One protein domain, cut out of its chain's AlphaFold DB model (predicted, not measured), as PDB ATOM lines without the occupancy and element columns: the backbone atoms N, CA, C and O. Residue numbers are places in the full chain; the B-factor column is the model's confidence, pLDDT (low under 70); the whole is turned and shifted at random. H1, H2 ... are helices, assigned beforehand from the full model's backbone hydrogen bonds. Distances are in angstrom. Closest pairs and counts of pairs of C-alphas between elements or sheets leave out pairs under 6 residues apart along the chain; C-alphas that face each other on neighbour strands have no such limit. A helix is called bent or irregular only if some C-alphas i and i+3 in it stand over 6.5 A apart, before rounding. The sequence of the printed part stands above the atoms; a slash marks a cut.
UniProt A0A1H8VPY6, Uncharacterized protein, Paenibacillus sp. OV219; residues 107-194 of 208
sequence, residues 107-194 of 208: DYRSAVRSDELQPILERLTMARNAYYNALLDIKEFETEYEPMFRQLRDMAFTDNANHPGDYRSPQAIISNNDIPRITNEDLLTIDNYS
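Overview. This is residues 107 to 194 of the 208 residues of an uncharacterized protein of Paenibacillus sp. OV219 (UniProt A0A1H8VPY6). One long helix, H1, bends into a long arm and a shorter one; the chain then turns at residues 161 to 166, which stand free, and folds back as a loop on the inner side of the bend to the short helix H2, which sticks out. The 88 printed residues, with two named helices and no named strand, are all helix in class and extended, with a radius of gyration of the C-alphas of 22.9 A, spanning 78 by 29 by 9 A.

Along the chain. Find C-alpha 107 at (109.267, 97.550, 84.216), where H1, residues 107 to 162, begins. By its hydrogen bonds it was assigned as one helix, but it is bent: C-alphas 144 and 147 are 7.2 A apart. Arm H1a, residues 107 to 144, measures 53.7 A, with a kink of 39 degrees near residue 118; arm H1b, residues 147 to 162, measures 23.4 A. H2, residues 184 to 193, ends at C-alpha 193, (108.653, 122.416, 66.489).

Arrangement. H1a and H1b stand at a steep tilt of 46 degrees. H2 is apart from both arms. Every O i to N i+4 pair is within hydrogen-bond range in H2, 31 of 34 in H1a and 11 of 12 in H1b.

Size, cuts and confidence. C-alphas 107 and 162 are farthest apart, 78.4 A. The long link has 21 residues; the printed part has no cut, and no printed residue is under 70 in pLDDT.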
ATOM      1  N   ASP A 107     107.943  97.974  84.678       91.38
ATOM      2  CA  ASP A 107     109.267  97.550  84.216       91.38
ATOM      3  C   ASP A 107     109.682  98.201  82.896       91.38
ATOM      4  O   ASP A 107     110.824  98.646  82.758       91.38
ATOM      5  N   TYR A 108     108.765  98.307  81.929       95.06
ATOM      6  CA  TYR A 108     109.113  98.798  80.598       95.06
ATOM      7  C   TYR A 108     109.540 100.271  80.631       95.06
ATOM      8  O   TYR A 108     110.635 100.604  80.171       95.06
ATOM      9  N   ARG A 109     108.734 101.159  81.235       94.56
ATOM     10  CA  ARG A 109     109.104 102.577  81.385       94.56
ATOM     11  C   ARG A 109     110.362 102.742  82.212       94.56
ATOM     12  O   ARG A 109     111.178 103.594  81.873       94.56
ATOM     13  N   SER A 110     110.525 101.971  83.283       95.19
ATOM     14  CA  SER A 110     111.724 102.055  84.124       95.19
ATOM     15  C   SER A 110     112.979 101.733  83.314       95.19
ATOM     16  O   SER A 110     113.946 102.494  83.347       95.19
ATOM     17  N   ALA A 111     112.921 100.685  82.493       95.00
ATOM     18  CA  ALA A 111     114.023 100.290  81.632       95.00
ATOM     19  C   ALA A 111     114.296 101.309  80.508       95.00
ATOM     20  O   ALA A 111     115.447 101.650  80.273       95.00
ATOM     21  N   VAL A 112     113.266 101.853  79.845       96.50
ATOM     22  CA  VAL A 112     113.439 102.927  78.840       96.50
ATOM     23  C   VAL A 112     114.037 104.183  79.472       96.50
ATOM     24  O   VAL A 112     114.907 104.829  78.890       96.50
ATOM     25  N   ARG A 113     113.597 104.543  80.683       95.81
ATOM     26  CA  ARG A 113     114.141 105.703  81.392       95.81
ATOM     27  C   ARG A 113     115.614 105.512  81.732       95.81
ATOM     28  O   ARG A 113     116.381 106.440  81.524       95.81
ATOM     29  N   SER A 114     115.983 104.338  82.229       95.81
ATOM     30  CA  SER A 114     117.369 104.010  82.561       95.81
ATOM     31  C   SER A 114     118.262 103.967  81.319       95.81
ATOM     32  O   SER A 114     119.319 104.582  81.303       95.81
ATOM     33  N   ASP A 115     117.830 103.283  80.261       94.88
ATOM     34  CA  ASP A 115     118.716 102.970  79.136       94.88
ATOM     35  C   ASP A 115     118.751 104.078  78.075       94.88
ATOM     36  O   ASP A 115     119.769 104.269  77.414       94.88
ATOM     37  N   GLU A 116     117.644 104.805  77.882       94.75
ATOM     38  CA  GLU A 116     117.518 105.799  76.807       94.75
ATOM     39  C   GLU A 116     117.439 107.238  77.328       94.75
ATOM     40  O   GLU A 116     118.106 108.124  76.793       94.75
ATOM     41  N   LEU A 117     116.635 107.499  78.367       95.19
ATOM     42  CA  LEU A 117     116.435 108.869  78.857       95.19
ATOM     43  C   LEU A 117     117.589 109.347  79.742       95.19
ATOM     44  O   LEU A 117     118.010 110.496  79.624       95.19
ATOM     45  N   GLN A 118     118.087 108.494  80.632       96.62
ATOM     46  CA  GLN A 118     119.105 108.867  81.610       96.62
ATOM     47  C   GLN A 118     120.389 109.401  80.944       96.62
ATOM     48  O   GLN A 118     120.811 110.493  81.330       96.62
ATOM     49  N   PRO A 119     120.933 108.786  79.869       95.06
ATOM     50  CA  PRO A 119     122.076 109.360  79.153       95.06
ATOM     51  C   PRO A 119     121.801 110.753  78.559       95.06
ATOM     52  O   PRO A 119     122.692 111.598  78.483       95.06
ATOM     53  N   ILE A 120     120.561 111.035  78.141       95.00
ATOM     54  CA  ILE A 120     120.166 112.361  77.637       95.00
ATOM     55  C   ILE A 120     120.151 113.382  78.781       95.00
ATOM     56  O   ILE A 120     120.650 114.495  78.617       95.00
ATOM     57  N   LEU A 121     119.613 113.010  79.946       96.38
ATOM     58  CA  LEU A 121     119.588 113.875  81.131       96.38
ATOM     59  C   LEU A 121     120.996 114.164  81.665       96.38
ATOM     60  O   LEU A 121     121.289 115.294  82.060       96.38
ATOM     61  N   GLU A 122     121.883 113.175  81.632       96.19
ATOM     62  CA  GLU A 122     123.291 113.342  81.997       96.19
ATOM     63  C   GLU A 122     123.990 114.319  81.057       96.19
ATOM     64  O   GLU A 122     124.623 115.268  81.519       96.19
ATOM     65  N   ARG A 123     123.780 114.185  79.743       93.88
ATOM     66  CA  ARG A 123     124.290 115.153  78.763       93.88
ATOM     67  C   ARG A 123     123.775 116.570  79.004       93.88
ATOM     68  O   ARG A 123     124.553 117.514  78.912       93.88
ATOM     69  N   LEU A 124     122.485 116.731  79.307       94.50
ATOM     70  CA  LEU A 124     121.913 118.041  79.636       94.50
ATOM     71  C   LEU A 124     122.554 118.625  80.900       94.50
ATOM     72  O   LEU A 124     122.860 119.815  80.943       94.50
ATOM     73  N   THR A 125     122.809 117.785  81.902       96.50
ATOM     74  CA  THR A 125     123.479 118.189  83.144       96.50
ATOM     75  C   THR A 125     124.917 118.631  82.879       96.50
ATOM     76  O   THR A 125     125.323 119.699  83.334       96.50
ATOM     77  N   MET A 126     125.672 117.867  82.086       95.44
ATOM     78  CA  MET A 126     127.035 118.223  81.687       95.44
ATOM     79  C   MET A 126     127.076 119.538  80.903       95.44
ATOM     80  O   MET A 126     127.878 120.409  81.227       95.44
ATOM     81  N   ALA A 127     126.188 119.712  79.920       93.88
ATOM     82  CA  ALA A 127     126.108 120.938  79.127       93.88
ATOM     83  C   ALA A 127     125.766 122.160  79.993       93.88
ATOM     84  O   ALA A 127     126.381 123.215  79.848       93.88
ATOM     85  N   ARG A 128     124.833 122.007  80.942       95.62
ATOM     86  CA  ARG A 128     124.487 123.061  81.904       95.62
ATOM     87  C   ARG A 128     125.684 123.455  82.768       95.62
ATOM     88  O   ARG A 128     125.937 124.644  82.935       95.62
ATOM     89  N   ASN A 129     126.422 122.477  83.289       97.25
ATOM     90  CA  ASN A 129     127.608 122.739  84.104       97.25
ATOM     91  C   ASN A 129     128.707 123.435  83.290       97.25
ATOM     92  O   ASN A 129     129.269 124.418  83.757       97.25
ATOM     93  N   ALA A 130     128.970 122.971  82.064       96.56
ATOM     94  CA  ALA A 130     129.942 123.593  81.168       96.56
ATOM     95  C   ALA A 130     129.575 125.051  80.852       96.56
ATOM     96  O   ALA A 130     130.427 125.929  80.939       96.56
ATOM     97  N   TYR A 131     128.299 125.320  80.561       96.31
ATOM     98  CA  TYR A 131     127.810 126.675  80.319       96.31
ATOM     99  C   TYR A 131     127.996 127.582  81.544       96.31
ATOM    100  O   TYR A 131     128.492 128.695  81.413       96.31
ATOM    101  N   TYR A 132     127.649 127.114  82.747       97.19
ATOM    102  CA  TYR A 132     127.826 127.913  83.963       97.19
ATOM    103  C   TYR A 132     129.289 128.148  84.335       97.19
ATOM    104  O   TYR A 132     129.609 129.247  84.777       97.19
ATOM    105  N   ASN A 133     130.169 127.168  84.124       97.94
ATOM    106  CA  ASN A 133     131.603 127.371  84.320       97.94
ATOM    107  C   ASN A 133     132.148 128.403  83.326       97.94
ATOM    108  O   ASN A 133     132.803 129.341  83.749       97.94
ATOM    109  N   ALA A 134     131.765 128.333  82.047       97.62
ATOM    110  CA  ALA A 134     132.166 129.343  81.064       97.62
ATOM    111  C   ALA A 134     131.656 130.755  81.420       97.62
ATOM    112  O   ALA A 134     132.354 131.744  81.206       97.62
ATOM    113  N   LEU A 135     130.452 130.874  81.996       96.69
ATOM    114  CA  LEU A 135     129.965 132.156  82.516       96.69
ATOM    115  C   LEU A 135     130.809 132.667  83.689       96.69
ATOM    116  O   LEU A 135     130.995 133.877  83.806       96.69
ATOM    117  N   LEU A 136     131.289 131.775  84.555       97.56
ATOM    118  CA  LEU A 136     132.186 132.138  85.648       97.56
ATOM    119  C   LEU A 136     133.552 132.581  85.109       97.56
ATOM    120  O   LEU A 136     134.012 133.649  85.499       97.56
ATOM    121  N   ASP A 137     134.122 131.847  84.151       97.62
ATOM    122  CA  ASP A 137     135.386 132.194  83.488       97.62
ATOM    123  C   ASP A 137     135.311 133.595  82.853       97.62
ATOM    124  O   ASP A 137     136.230 134.399  82.985       97.62
ATOM    125  N   ILE A 138     134.175 133.941  82.230       96.44
ATOM    126  CA  ILE A 138     133.920 135.296  81.709       96.44
ATOM    127  C   ILE A 138     133.968 136.346  82.827       96.44
ATOM    128  O   ILE A 138     134.502 137.434  82.619       96.44
ATOM    129  N   LYS A 139     133.429 136.055  84.016       95.31
ATOM    130  CA  LYS A 139     133.460 136.989  85.155       95.31
ATOM    131  C   LYS A 139     134.840 137.129  85.775       95.31
ATOM    132  O   LYS A 139     135.205 138.233  86.187       95.31
ATOM    133  N   GLU A 140     135.611 136.053  85.816       97.44
ATOM    134  CA  GLU A 140     137.014 136.102  86.222       97.44
ATOM    135  C   GLU A 140     137.831 136.937  85.230       97.44
ATOM    136  O   GLU A 140     138.548 137.849  85.643       97.44
ATOM    137  N   PHE A 141     137.616 136.732  83.928       96.81
ATOM    138  CA  PHE A 141     138.236 137.522  82.869       96.81
ATOM    139  C   PHE A 141     137.843 139.008  82.935       96.81
ATOM    140  O   PHE A 141     138.707 139.879  82.900       96.81
ATOM    141  N   GLU A 142     136.559 139.342  83.105       95.06
ATOM    142  CA  GLU A 142     136.123 140.732  83.329       95.06
ATOM    143  C   GLU A 142     136.852 141.357  84.530       95.06
ATOM    144  O   GLU A 142     137.327 142.488  84.451       95.06
ATOM    145  N   THR A 143     136.981 140.609  85.630       96.44
ATOM    146  CA  THR A 143     137.642 141.076  86.856       96.44
ATOM    147  C   THR A 143     139.132 141.341  86.644       96.44
ATOM    148  O   THR A 143     139.655 142.319  87.181       96.44
ATOM    149  N   GLU A 144     139.812 140.511  85.849       97.38
ATOM    150  CA  GLU A 144     141.231 140.672  85.514       97.38
ATOM    151  C   GLU A 144     141.501 141.994  84.773       97.38
ATOM    152  O   GLU A 144     142.463 142.699  85.086       97.38
ATOM    153  N   TYR A 145     140.626 142.374  83.836       96.75
ATOM    154  CA  TYR A 145     140.816 143.555  82.982       96.75
ATOM    155  C   TYR A 145     140.120 144.828  83.492       96.75
ATOM    156  O   TYR A 145     140.445 145.933  83.043       96.75
ATOM    157  N   GLU A 146     139.207 144.715  84.458       96.12
ATOM    158  CA  GLU A 146     138.471 145.843  85.041       96.12
ATOM    159  C   GLU A 146     139.377 146.976  85.572       96.12
ATOM    160  O   GLU A 146     139.067 148.144  85.314       96.12
ATOM    161  N   PRO A 147     140.514 146.720  86.261       97.25
ATOM    162  CA  PRO A 147     141.396 147.797  86.712       97.25
ATOM    163  C   PRO A 147     141.937 148.644  85.554       97.25
ATOM    164  O   PRO A 147     141.944 149.874  85.639       97.25
ATOM    165  N   MET A 148     142.339 147.999  84.455       97.19
ATOM    166  CA  MET A 148     142.851 148.679  83.263       97.19
ATOM    167  C   MET A 148     141.749 149.483  82.571       97.19
ATOM    168  O   MET A 148     141.961 150.638  82.200       97.19
ATOM    169  N   PHE A 149     140.554 148.900  82.444       96.50
ATOM    170  CA  PHE A 149     139.398 149.585  81.879       96.50
ATOM    171  C   PHE A 149     139.019 150.833  82.689       96.50
ATOM    172  O   PHE A 149     138.847 151.909  82.110       96.50
ATOM    173  N   ARG A 150     138.965 150.735  84.027       96.31
ATOM    174  CA  ARG A 150     138.721 151.888  84.912       96.31
ATOM    175  C   ARG A 150     139.758 152.979  84.711       96.31
ATOM    176  O   ARG A 150     139.386 154.135  84.539       96.31
ATOM    177  N   GLN A 151     141.035 152.608  84.671       96.94
ATOM    178  CA  GLN A 151     142.118 153.563  84.471       96.94
ATOM    179  C   GLN A 151     141.968 154.317  83.139       96.94
ATOM    180  O   GLN A 151     142.064 155.544  83.107       96.94
ATOM    181  N   LEU A 152     141.687 153.604  82.043       97.00
ATOM    182  CA  LEU A 152     141.450 154.201  80.722       97.00
ATOM    183  C   LEU A 152     140.216 155.105  80.702       97.00
ATOM    184  O   LEU A 152     140.254 156.184  80.114       97.00
ATOM    185  N   ARG A 153     139.130 154.688  81.350       96.19
ATOM    186  CA  ARG A 153     137.900 155.478  81.453       96.19
ATOM    187  C   ARG A 153     138.135 156.780  82.212       96.19
ATOM    188  O   ARG A 153     137.669 157.827  81.770       96.19
ATOM    189  N   ASP A 154     138.868 156.727  83.318       95.88
ATOM    190  CA  ASP A 154     139.160 157.903  84.139       95.88
ATOM    191  C   ASP A 154     140.102 158.879  83.394       95.88
ATOM    192  O   ASP A 154     139.912 160.101  83.444       95.88
ATOM    193  N   MET A 155     141.057 158.351  82.612       95.62
ATOM    194  CA  MET A 155     141.876 159.150  81.690       95.62
ATOM    195  C   MET A 155     141.025 159.814  80.599       95.62
ATOM    196  O   MET A 155     141.141 161.020  80.388       95.62
ATOM    197  N   ALA A 156     140.137 159.060  79.944       95.00
ATOM    198  CA  ALA A 156     139.256 159.582  78.900       95.00
ATOM    199  C   ALA A 156     138.300 160.661  79.432       95.00
ATOM    200  O   ALA A 156     138.084 161.675  78.777       95.00
ATOM    201  N   PHE A 157     137.760 160.486  80.642       92.75
ATOM    202  CA  PHE A 157     136.930 161.501  81.290       92.75
ATOM    203  C   PHE A 157     137.687 162.820  81.486       92.75
ATOM    204  O   PHE A 157     137.168 163.888  81.161       92.75
ATOM    205  N   THR A 158     138.925 162.736  81.976       93.56
ATOM    206  CA  THR A 158     139.793 163.906  82.158       93.56
ATOM    207  C   THR A 158     140.105 164.586  80.824       93.56
ATOM    208  O   THR A 158     140.050 165.810  80.726       93.56
ATOM    209  N   ASP A 159     140.395 163.805  79.784       94.50
ATOM    210  CA  ASP A 159     140.702 164.321  78.450       94.50
ATOM    211  C   ASP A 159     139.499 165.024  77.799       94.50
ATOM    212  O   ASP A 159     139.627 166.145  77.310       94.50
ATOM    213  N   ASN A 160     138.307 164.428  77.893       94.44
ATOM    214  CA  ASN A 160     137.061 165.009  77.382       94.44
ATOM    215  C   ASN A 160     136.746 166.378  78.008       94.44
ATOM    216  O   ASN A 160     136.180 167.246  77.344       94.44
ATOM    217  N   ALA A 161     137.106 166.593  79.279       92.50
ATOM    218  CA  ALA A 161     136.935 167.888  79.937       92.50
ATOM    219  C   ALA A 161     137.836 168.979  79.328       92.50
ATOM    220  O   ALA A 161     137.457 170.150  79.311       92.50
ATOM    221  N   ASN A 162     139.000 168.591  78.801       93.25
ATOM    222  CA  ASN A 162     139.948 169.493  78.146       93.25
ATOM    223  C   ASN A 162     139.666 169.673  76.642       93.25
ATOM    224  O   ASN A 162     140.141 170.642  76.050       93.25
ATOM    225  N   HIS A 163     138.866 168.790  76.036       92.62
ATOM    226  CA  HIS A 163     138.532 168.793  74.608       92.62
ATOM    227  C   HIS A 163     137.006 168.794  74.375       92.62
ATOM    228  O   HIS A 163     136.436 167.810  73.892       92.62
ATOM    229  N   PRO A 164     136.302 169.896  74.703       86.69
ATOM    230  CA  PRO A 164     134.853 169.961  74.562       86.69
ATOM    231  C   PRO A 164     134.432 169.796  73.094       86.69
ATOM    232  O   PRO A 164     134.823 170.576  72.228       86.69
ATOM    233  N   GLY A 165     133.602 168.784  72.827       89.06
ATOM    234  CA  GLY A 165     133.080 168.459  71.494       89.06
ATOM    235  C   GLY A 165     133.687 167.211  70.837       89.06
ATOM    236  O   GLY A 165     133.068 166.689  69.915       89.06
ATOM    237  N   ASP A 166     134.817 166.688  71.329       91.69
ATOM    238  CA  ASP A 166     135.425 165.418  70.877       91.69
ATOM    239  C   ASP A 166     135.305 164.351  71.979       91.69
ATOM    240  O   ASP A 166     136.267 164.015  72.663       91.69
ATOM    241  N   TYR A 167     134.082 163.863  72.211       90.19
ATOM    242  CA  TYR A 167     133.815 162.907  73.286       90.19
ATOM    243  C   TYR A 167     134.302 161.497  72.936       90.19
ATOM    244  O   TYR A 167     133.827 160.881  71.977       90.19
ATOM    245  N   ARG A 168     135.173 160.939  73.782       91.69
ATOM    246  CA  ARG A 168     135.666 159.560  73.675       91.69
ATOM    247  C   ARG A 168     135.339 158.765  74.929       91.69
ATOM    248  O   ARG A 168     135.539 159.233  76.047       91.69
ATOM    249  N   SER A 169     134.870 157.534  74.743       92.00
ATOM    250  CA  SER A 169     134.618 156.601  75.840       92.00
ATOM    251  C   SER A 169     135.166 155.221  75.479       92.00
ATOM    252  O   SER A 169     134.755 154.670  74.449       92.00
ATOM    253  N   PRO A 170     136.097 154.660  76.273       94.31
ATOM    254  CA  PRO A 170     136.552 153.299  76.051       94.31
ATOM    255  C   PRO A 170     135.383 152.330  76.247       94.31
ATOM    256  O   PRO A 170     134.511 152.541  77.091       94.31
ATOM    257  N   GLN A 171     135.369 151.256  75.464       93.19
ATOM    258  CA  GLN A 171     134.412 150.165  75.634       93.19
ATOM    259  C   GLN A 171     134.968 149.138  76.623       93.19
ATOM    260  O   GLN A 171     136.185 148.966  76.722       93.19
ATOM    261  N   ALA A 172     134.076 148.468  77.353       91.69
ATOM    262  CA  ALA A 172     134.459 147.319  78.164       91.69
ATOM    263  C   ALA A 172     134.967 146.186  77.258       91.69
ATOM    264  O   ALA A 172     134.579 146.093  76.093       91.69
ATOM    265  N   ILE A 173     135.825 145.321  77.803       93.00
ATOM    266  CA  ILE A 173     136.417 144.211  77.042       93.00
ATOM    267  C   ILE A 173     135.382 143.150  76.635       93.00
ATOM    268  O   ILE A 173     135.551 142.499  75.609       93.00
ATOM    269  N   ILE A 174     134.309 143.007  77.417       93.25
ATOM    270  CA  ILE A 174     133.175 142.119  77.151       93.25
ATOM    271  C   ILE A 174     131.878 142.920  77.284       93.25
ATOM    272  O   ILE A 174     131.703 143.713  78.213       93.25
ATOM    273  N   SER A 175     130.952 142.686  76.361       91.00
ATOM    274  CA  SER A 175     129.571 143.150  76.402       91.00
ATOM    275  C   SER A 175     128.624 142.009  76.772       91.00
ATOM    276  O   SER A 175     128.818 140.850  76.414       91.00
ATOM    277  N   ASN A 176     127.504 142.343  77.414       86.19
ATOM    278  CA  ASN A 176     126.438 141.380  77.715       86.19
ATOM    279  C   ASN A 176     125.844 140.696  76.470       86.19
ATOM    280  O   ASN A 176     125.188 139.661  76.618       86.19
ATOM    281  N   ASN A 177     126.026 141.294  75.287       90.69
ATOM    282  CA  ASN A 177     125.584 140.748  74.003       90.69
ATOM    283  C   ASN A 177     126.554 139.701  73.433       90.69
ATOM    284  O   ASN A 177     126.146 138.930  72.572       90.69
ATOM    285  N   ASP A 178     127.796 139.653  73.920       90.38
ATOM    286  CA  ASP A 178     128.798 138.673  73.480       90.38
ATOM    287  C   ASP A 178     128.544 137.290  74.100       90.38
ATOM    288  O   ASP A 178     129.071 136.277  73.641       90.38
ATOM    289  N   ILE A 179     127.715 137.236  75.149       92.62
ATOM    290  CA  ILE A 179     127.385 136.015  75.879       92.62
ATOM    291  C   ILE A 179     126.188 135.330  75.201       92.62
ATOM    292  O   ILE A 179     125.079 135.875  75.246       92.62
ATOM    293  N   PRO A 180     126.353 134.124  74.623       92.00
ATOM    294  CA  PRO A 180     125.245 133.391  74.022       92.00
ATOM    295  C   PRO A 180     124.257 132.968  75.111       92.00
ATOM    296  O   PRO A 180     124.618 132.256  76.044       92.00
ATOM    297  N   ARG A 181     123.000 133.406  75.008       91.44
ATOM    298  CA  ARG A 181     121.961 133.102  76.001       91.44
ATOM    299  C   ARG A 181     121.043 132.009  75.492       91.44
ATOM    300  O   ARG A 181     120.596 132.062  74.356       91.44
ATOM    301  N   ILE A 182     120.689 131.083  76.375       93.06
ATOM    302  CA  ILE A 182     119.549 130.194  76.151       93.06
ATOM    303  C   ILE A 182     118.287 131.015  76.421       93.06
ATOM    304  O   ILE A 182     118.037 131.400  77.567       93.06
ATOM    305  N   THR A 183     117.521 131.324  75.378       93.31
ATOM    306  CA  THR A 183     116.300 132.125  75.505       93.31
ATOM    307  C   THR A 183     115.058 131.245  75.631       93.31
ATOM    308  O   THR A 183     115.046 130.077  75.243       93.31
ATOM    309  N   ASN A 184     113.965 131.811  76.151       94.88
ATOM    310  CA  ASN A 184     112.679 131.109  76.156       94.88
ATOM    311  C   ASN A 184     112.181 130.819  74.734       94.88
ATOM    312  O   ASN A 184     111.516 129.812  74.527       94.88
ATOM    313  N   GLU A 185     112.503 131.670  73.761       93.50
ATOM    314  CA  GLU A 185     112.142 131.460  72.358       93.50
ATOM    315  C   GLU A 185     112.855 130.237  71.765       93.50
ATOM    316  O   GLU A 185     112.222 129.424  71.088       93.50
ATOM    317  N   ASP A 186     114.133 130.039  72.101       94.19
ATOM    318  CA  ASP A 186     114.885 128.841  71.710       94.19
ATOM    319  C   ASP A 186     114.244 127.574  72.286       94.19
ATOM    320  O   ASP A 186     114.040 126.584  71.579       94.19
ATOM    321  N   LEU A 187     113.878 127.617  73.572       94.25
ATOM    322  CA  LEU A 187     113.228 126.497  74.254       94.25
ATOM    323  C   LEU A 187     111.846 126.199  73.661       94.25
ATOM    324  O   LEU A 187     111.528 125.037  73.412       94.25
ATOM    325  N   LEU A 188     111.053 127.235  73.378       94.50
ATOM    326  CA  LEU A 188     109.756 127.099  72.714       94.50
ATOM    327  C   LEU A 188     109.898 126.559  71.290       94.50
ATOM    328  O   LEU A 188     109.028 125.820  70.834       94.50
ATOM    329  N   THR A 189     110.979 126.894  70.586       93.62
ATOM    330  CA  THR A 189     111.243 126.366  69.242       93.62
ATOM    331  C   THR A 189     111.491 124.859  69.280       93.62
ATOM    332  O   THR A 189     110.948 124.114  68.458       93.62
ATOM    333  N   ILE A 190     112.257 124.395  70.268       94.44
ATOM    334  CA  ILE A 190     112.512 122.967  70.477       94.44
ATOM    335  C   ILE A 190     111.219 122.247  70.872       94.44
ATOM    336  O   ILE A 190     110.905 121.216  70.280       94.44
ATOM    337  N   ASP A 191     110.459 122.793  71.820       93.50
ATOM    338  CA  ASP A 191     109.242 122.165  72.348       93.50
ATOM    339  C   ASP A 191     108.125 122.082  71.294       93.50
ATOM    340  O   ASP A 191     107.596 121.009  71.009       93.50
ATOM    341  N   ASN A 192     107.825 123.200  70.626       94.75
ATOM    342  CA  ASN A 192     106.704 123.276  69.688       94.75
ATOM    343  C   ASN A 192     107.023 122.698  68.306       94.75
ATOM    344  O   ASN A 192     106.119 122.219  67.620       94.75
ATOM    345  N   TYR A 193     108.285 122.768  67.865       94.44
ATOM    346  CA  TYR A 193     108.653 122.416  66.489       94.44
ATOM    347  C   TYR A 193     109.668 121.282  66.377       94.44
ATOM    348  O   TYR A 193     109.961 120.867  65.256       94.44
ATOM    349  N   SER A 194     110.206 120.767  67.492       91.94
ATOM    350  CA  SER A 194     111.262 119.741  67.485       91.94
ATOM    351  C   SER A 194     112.474 120.135  66.625       91.94
ATOM    352  O   SER A 194     113.106 119.289  65.988       91.94
TER     353      SER A 194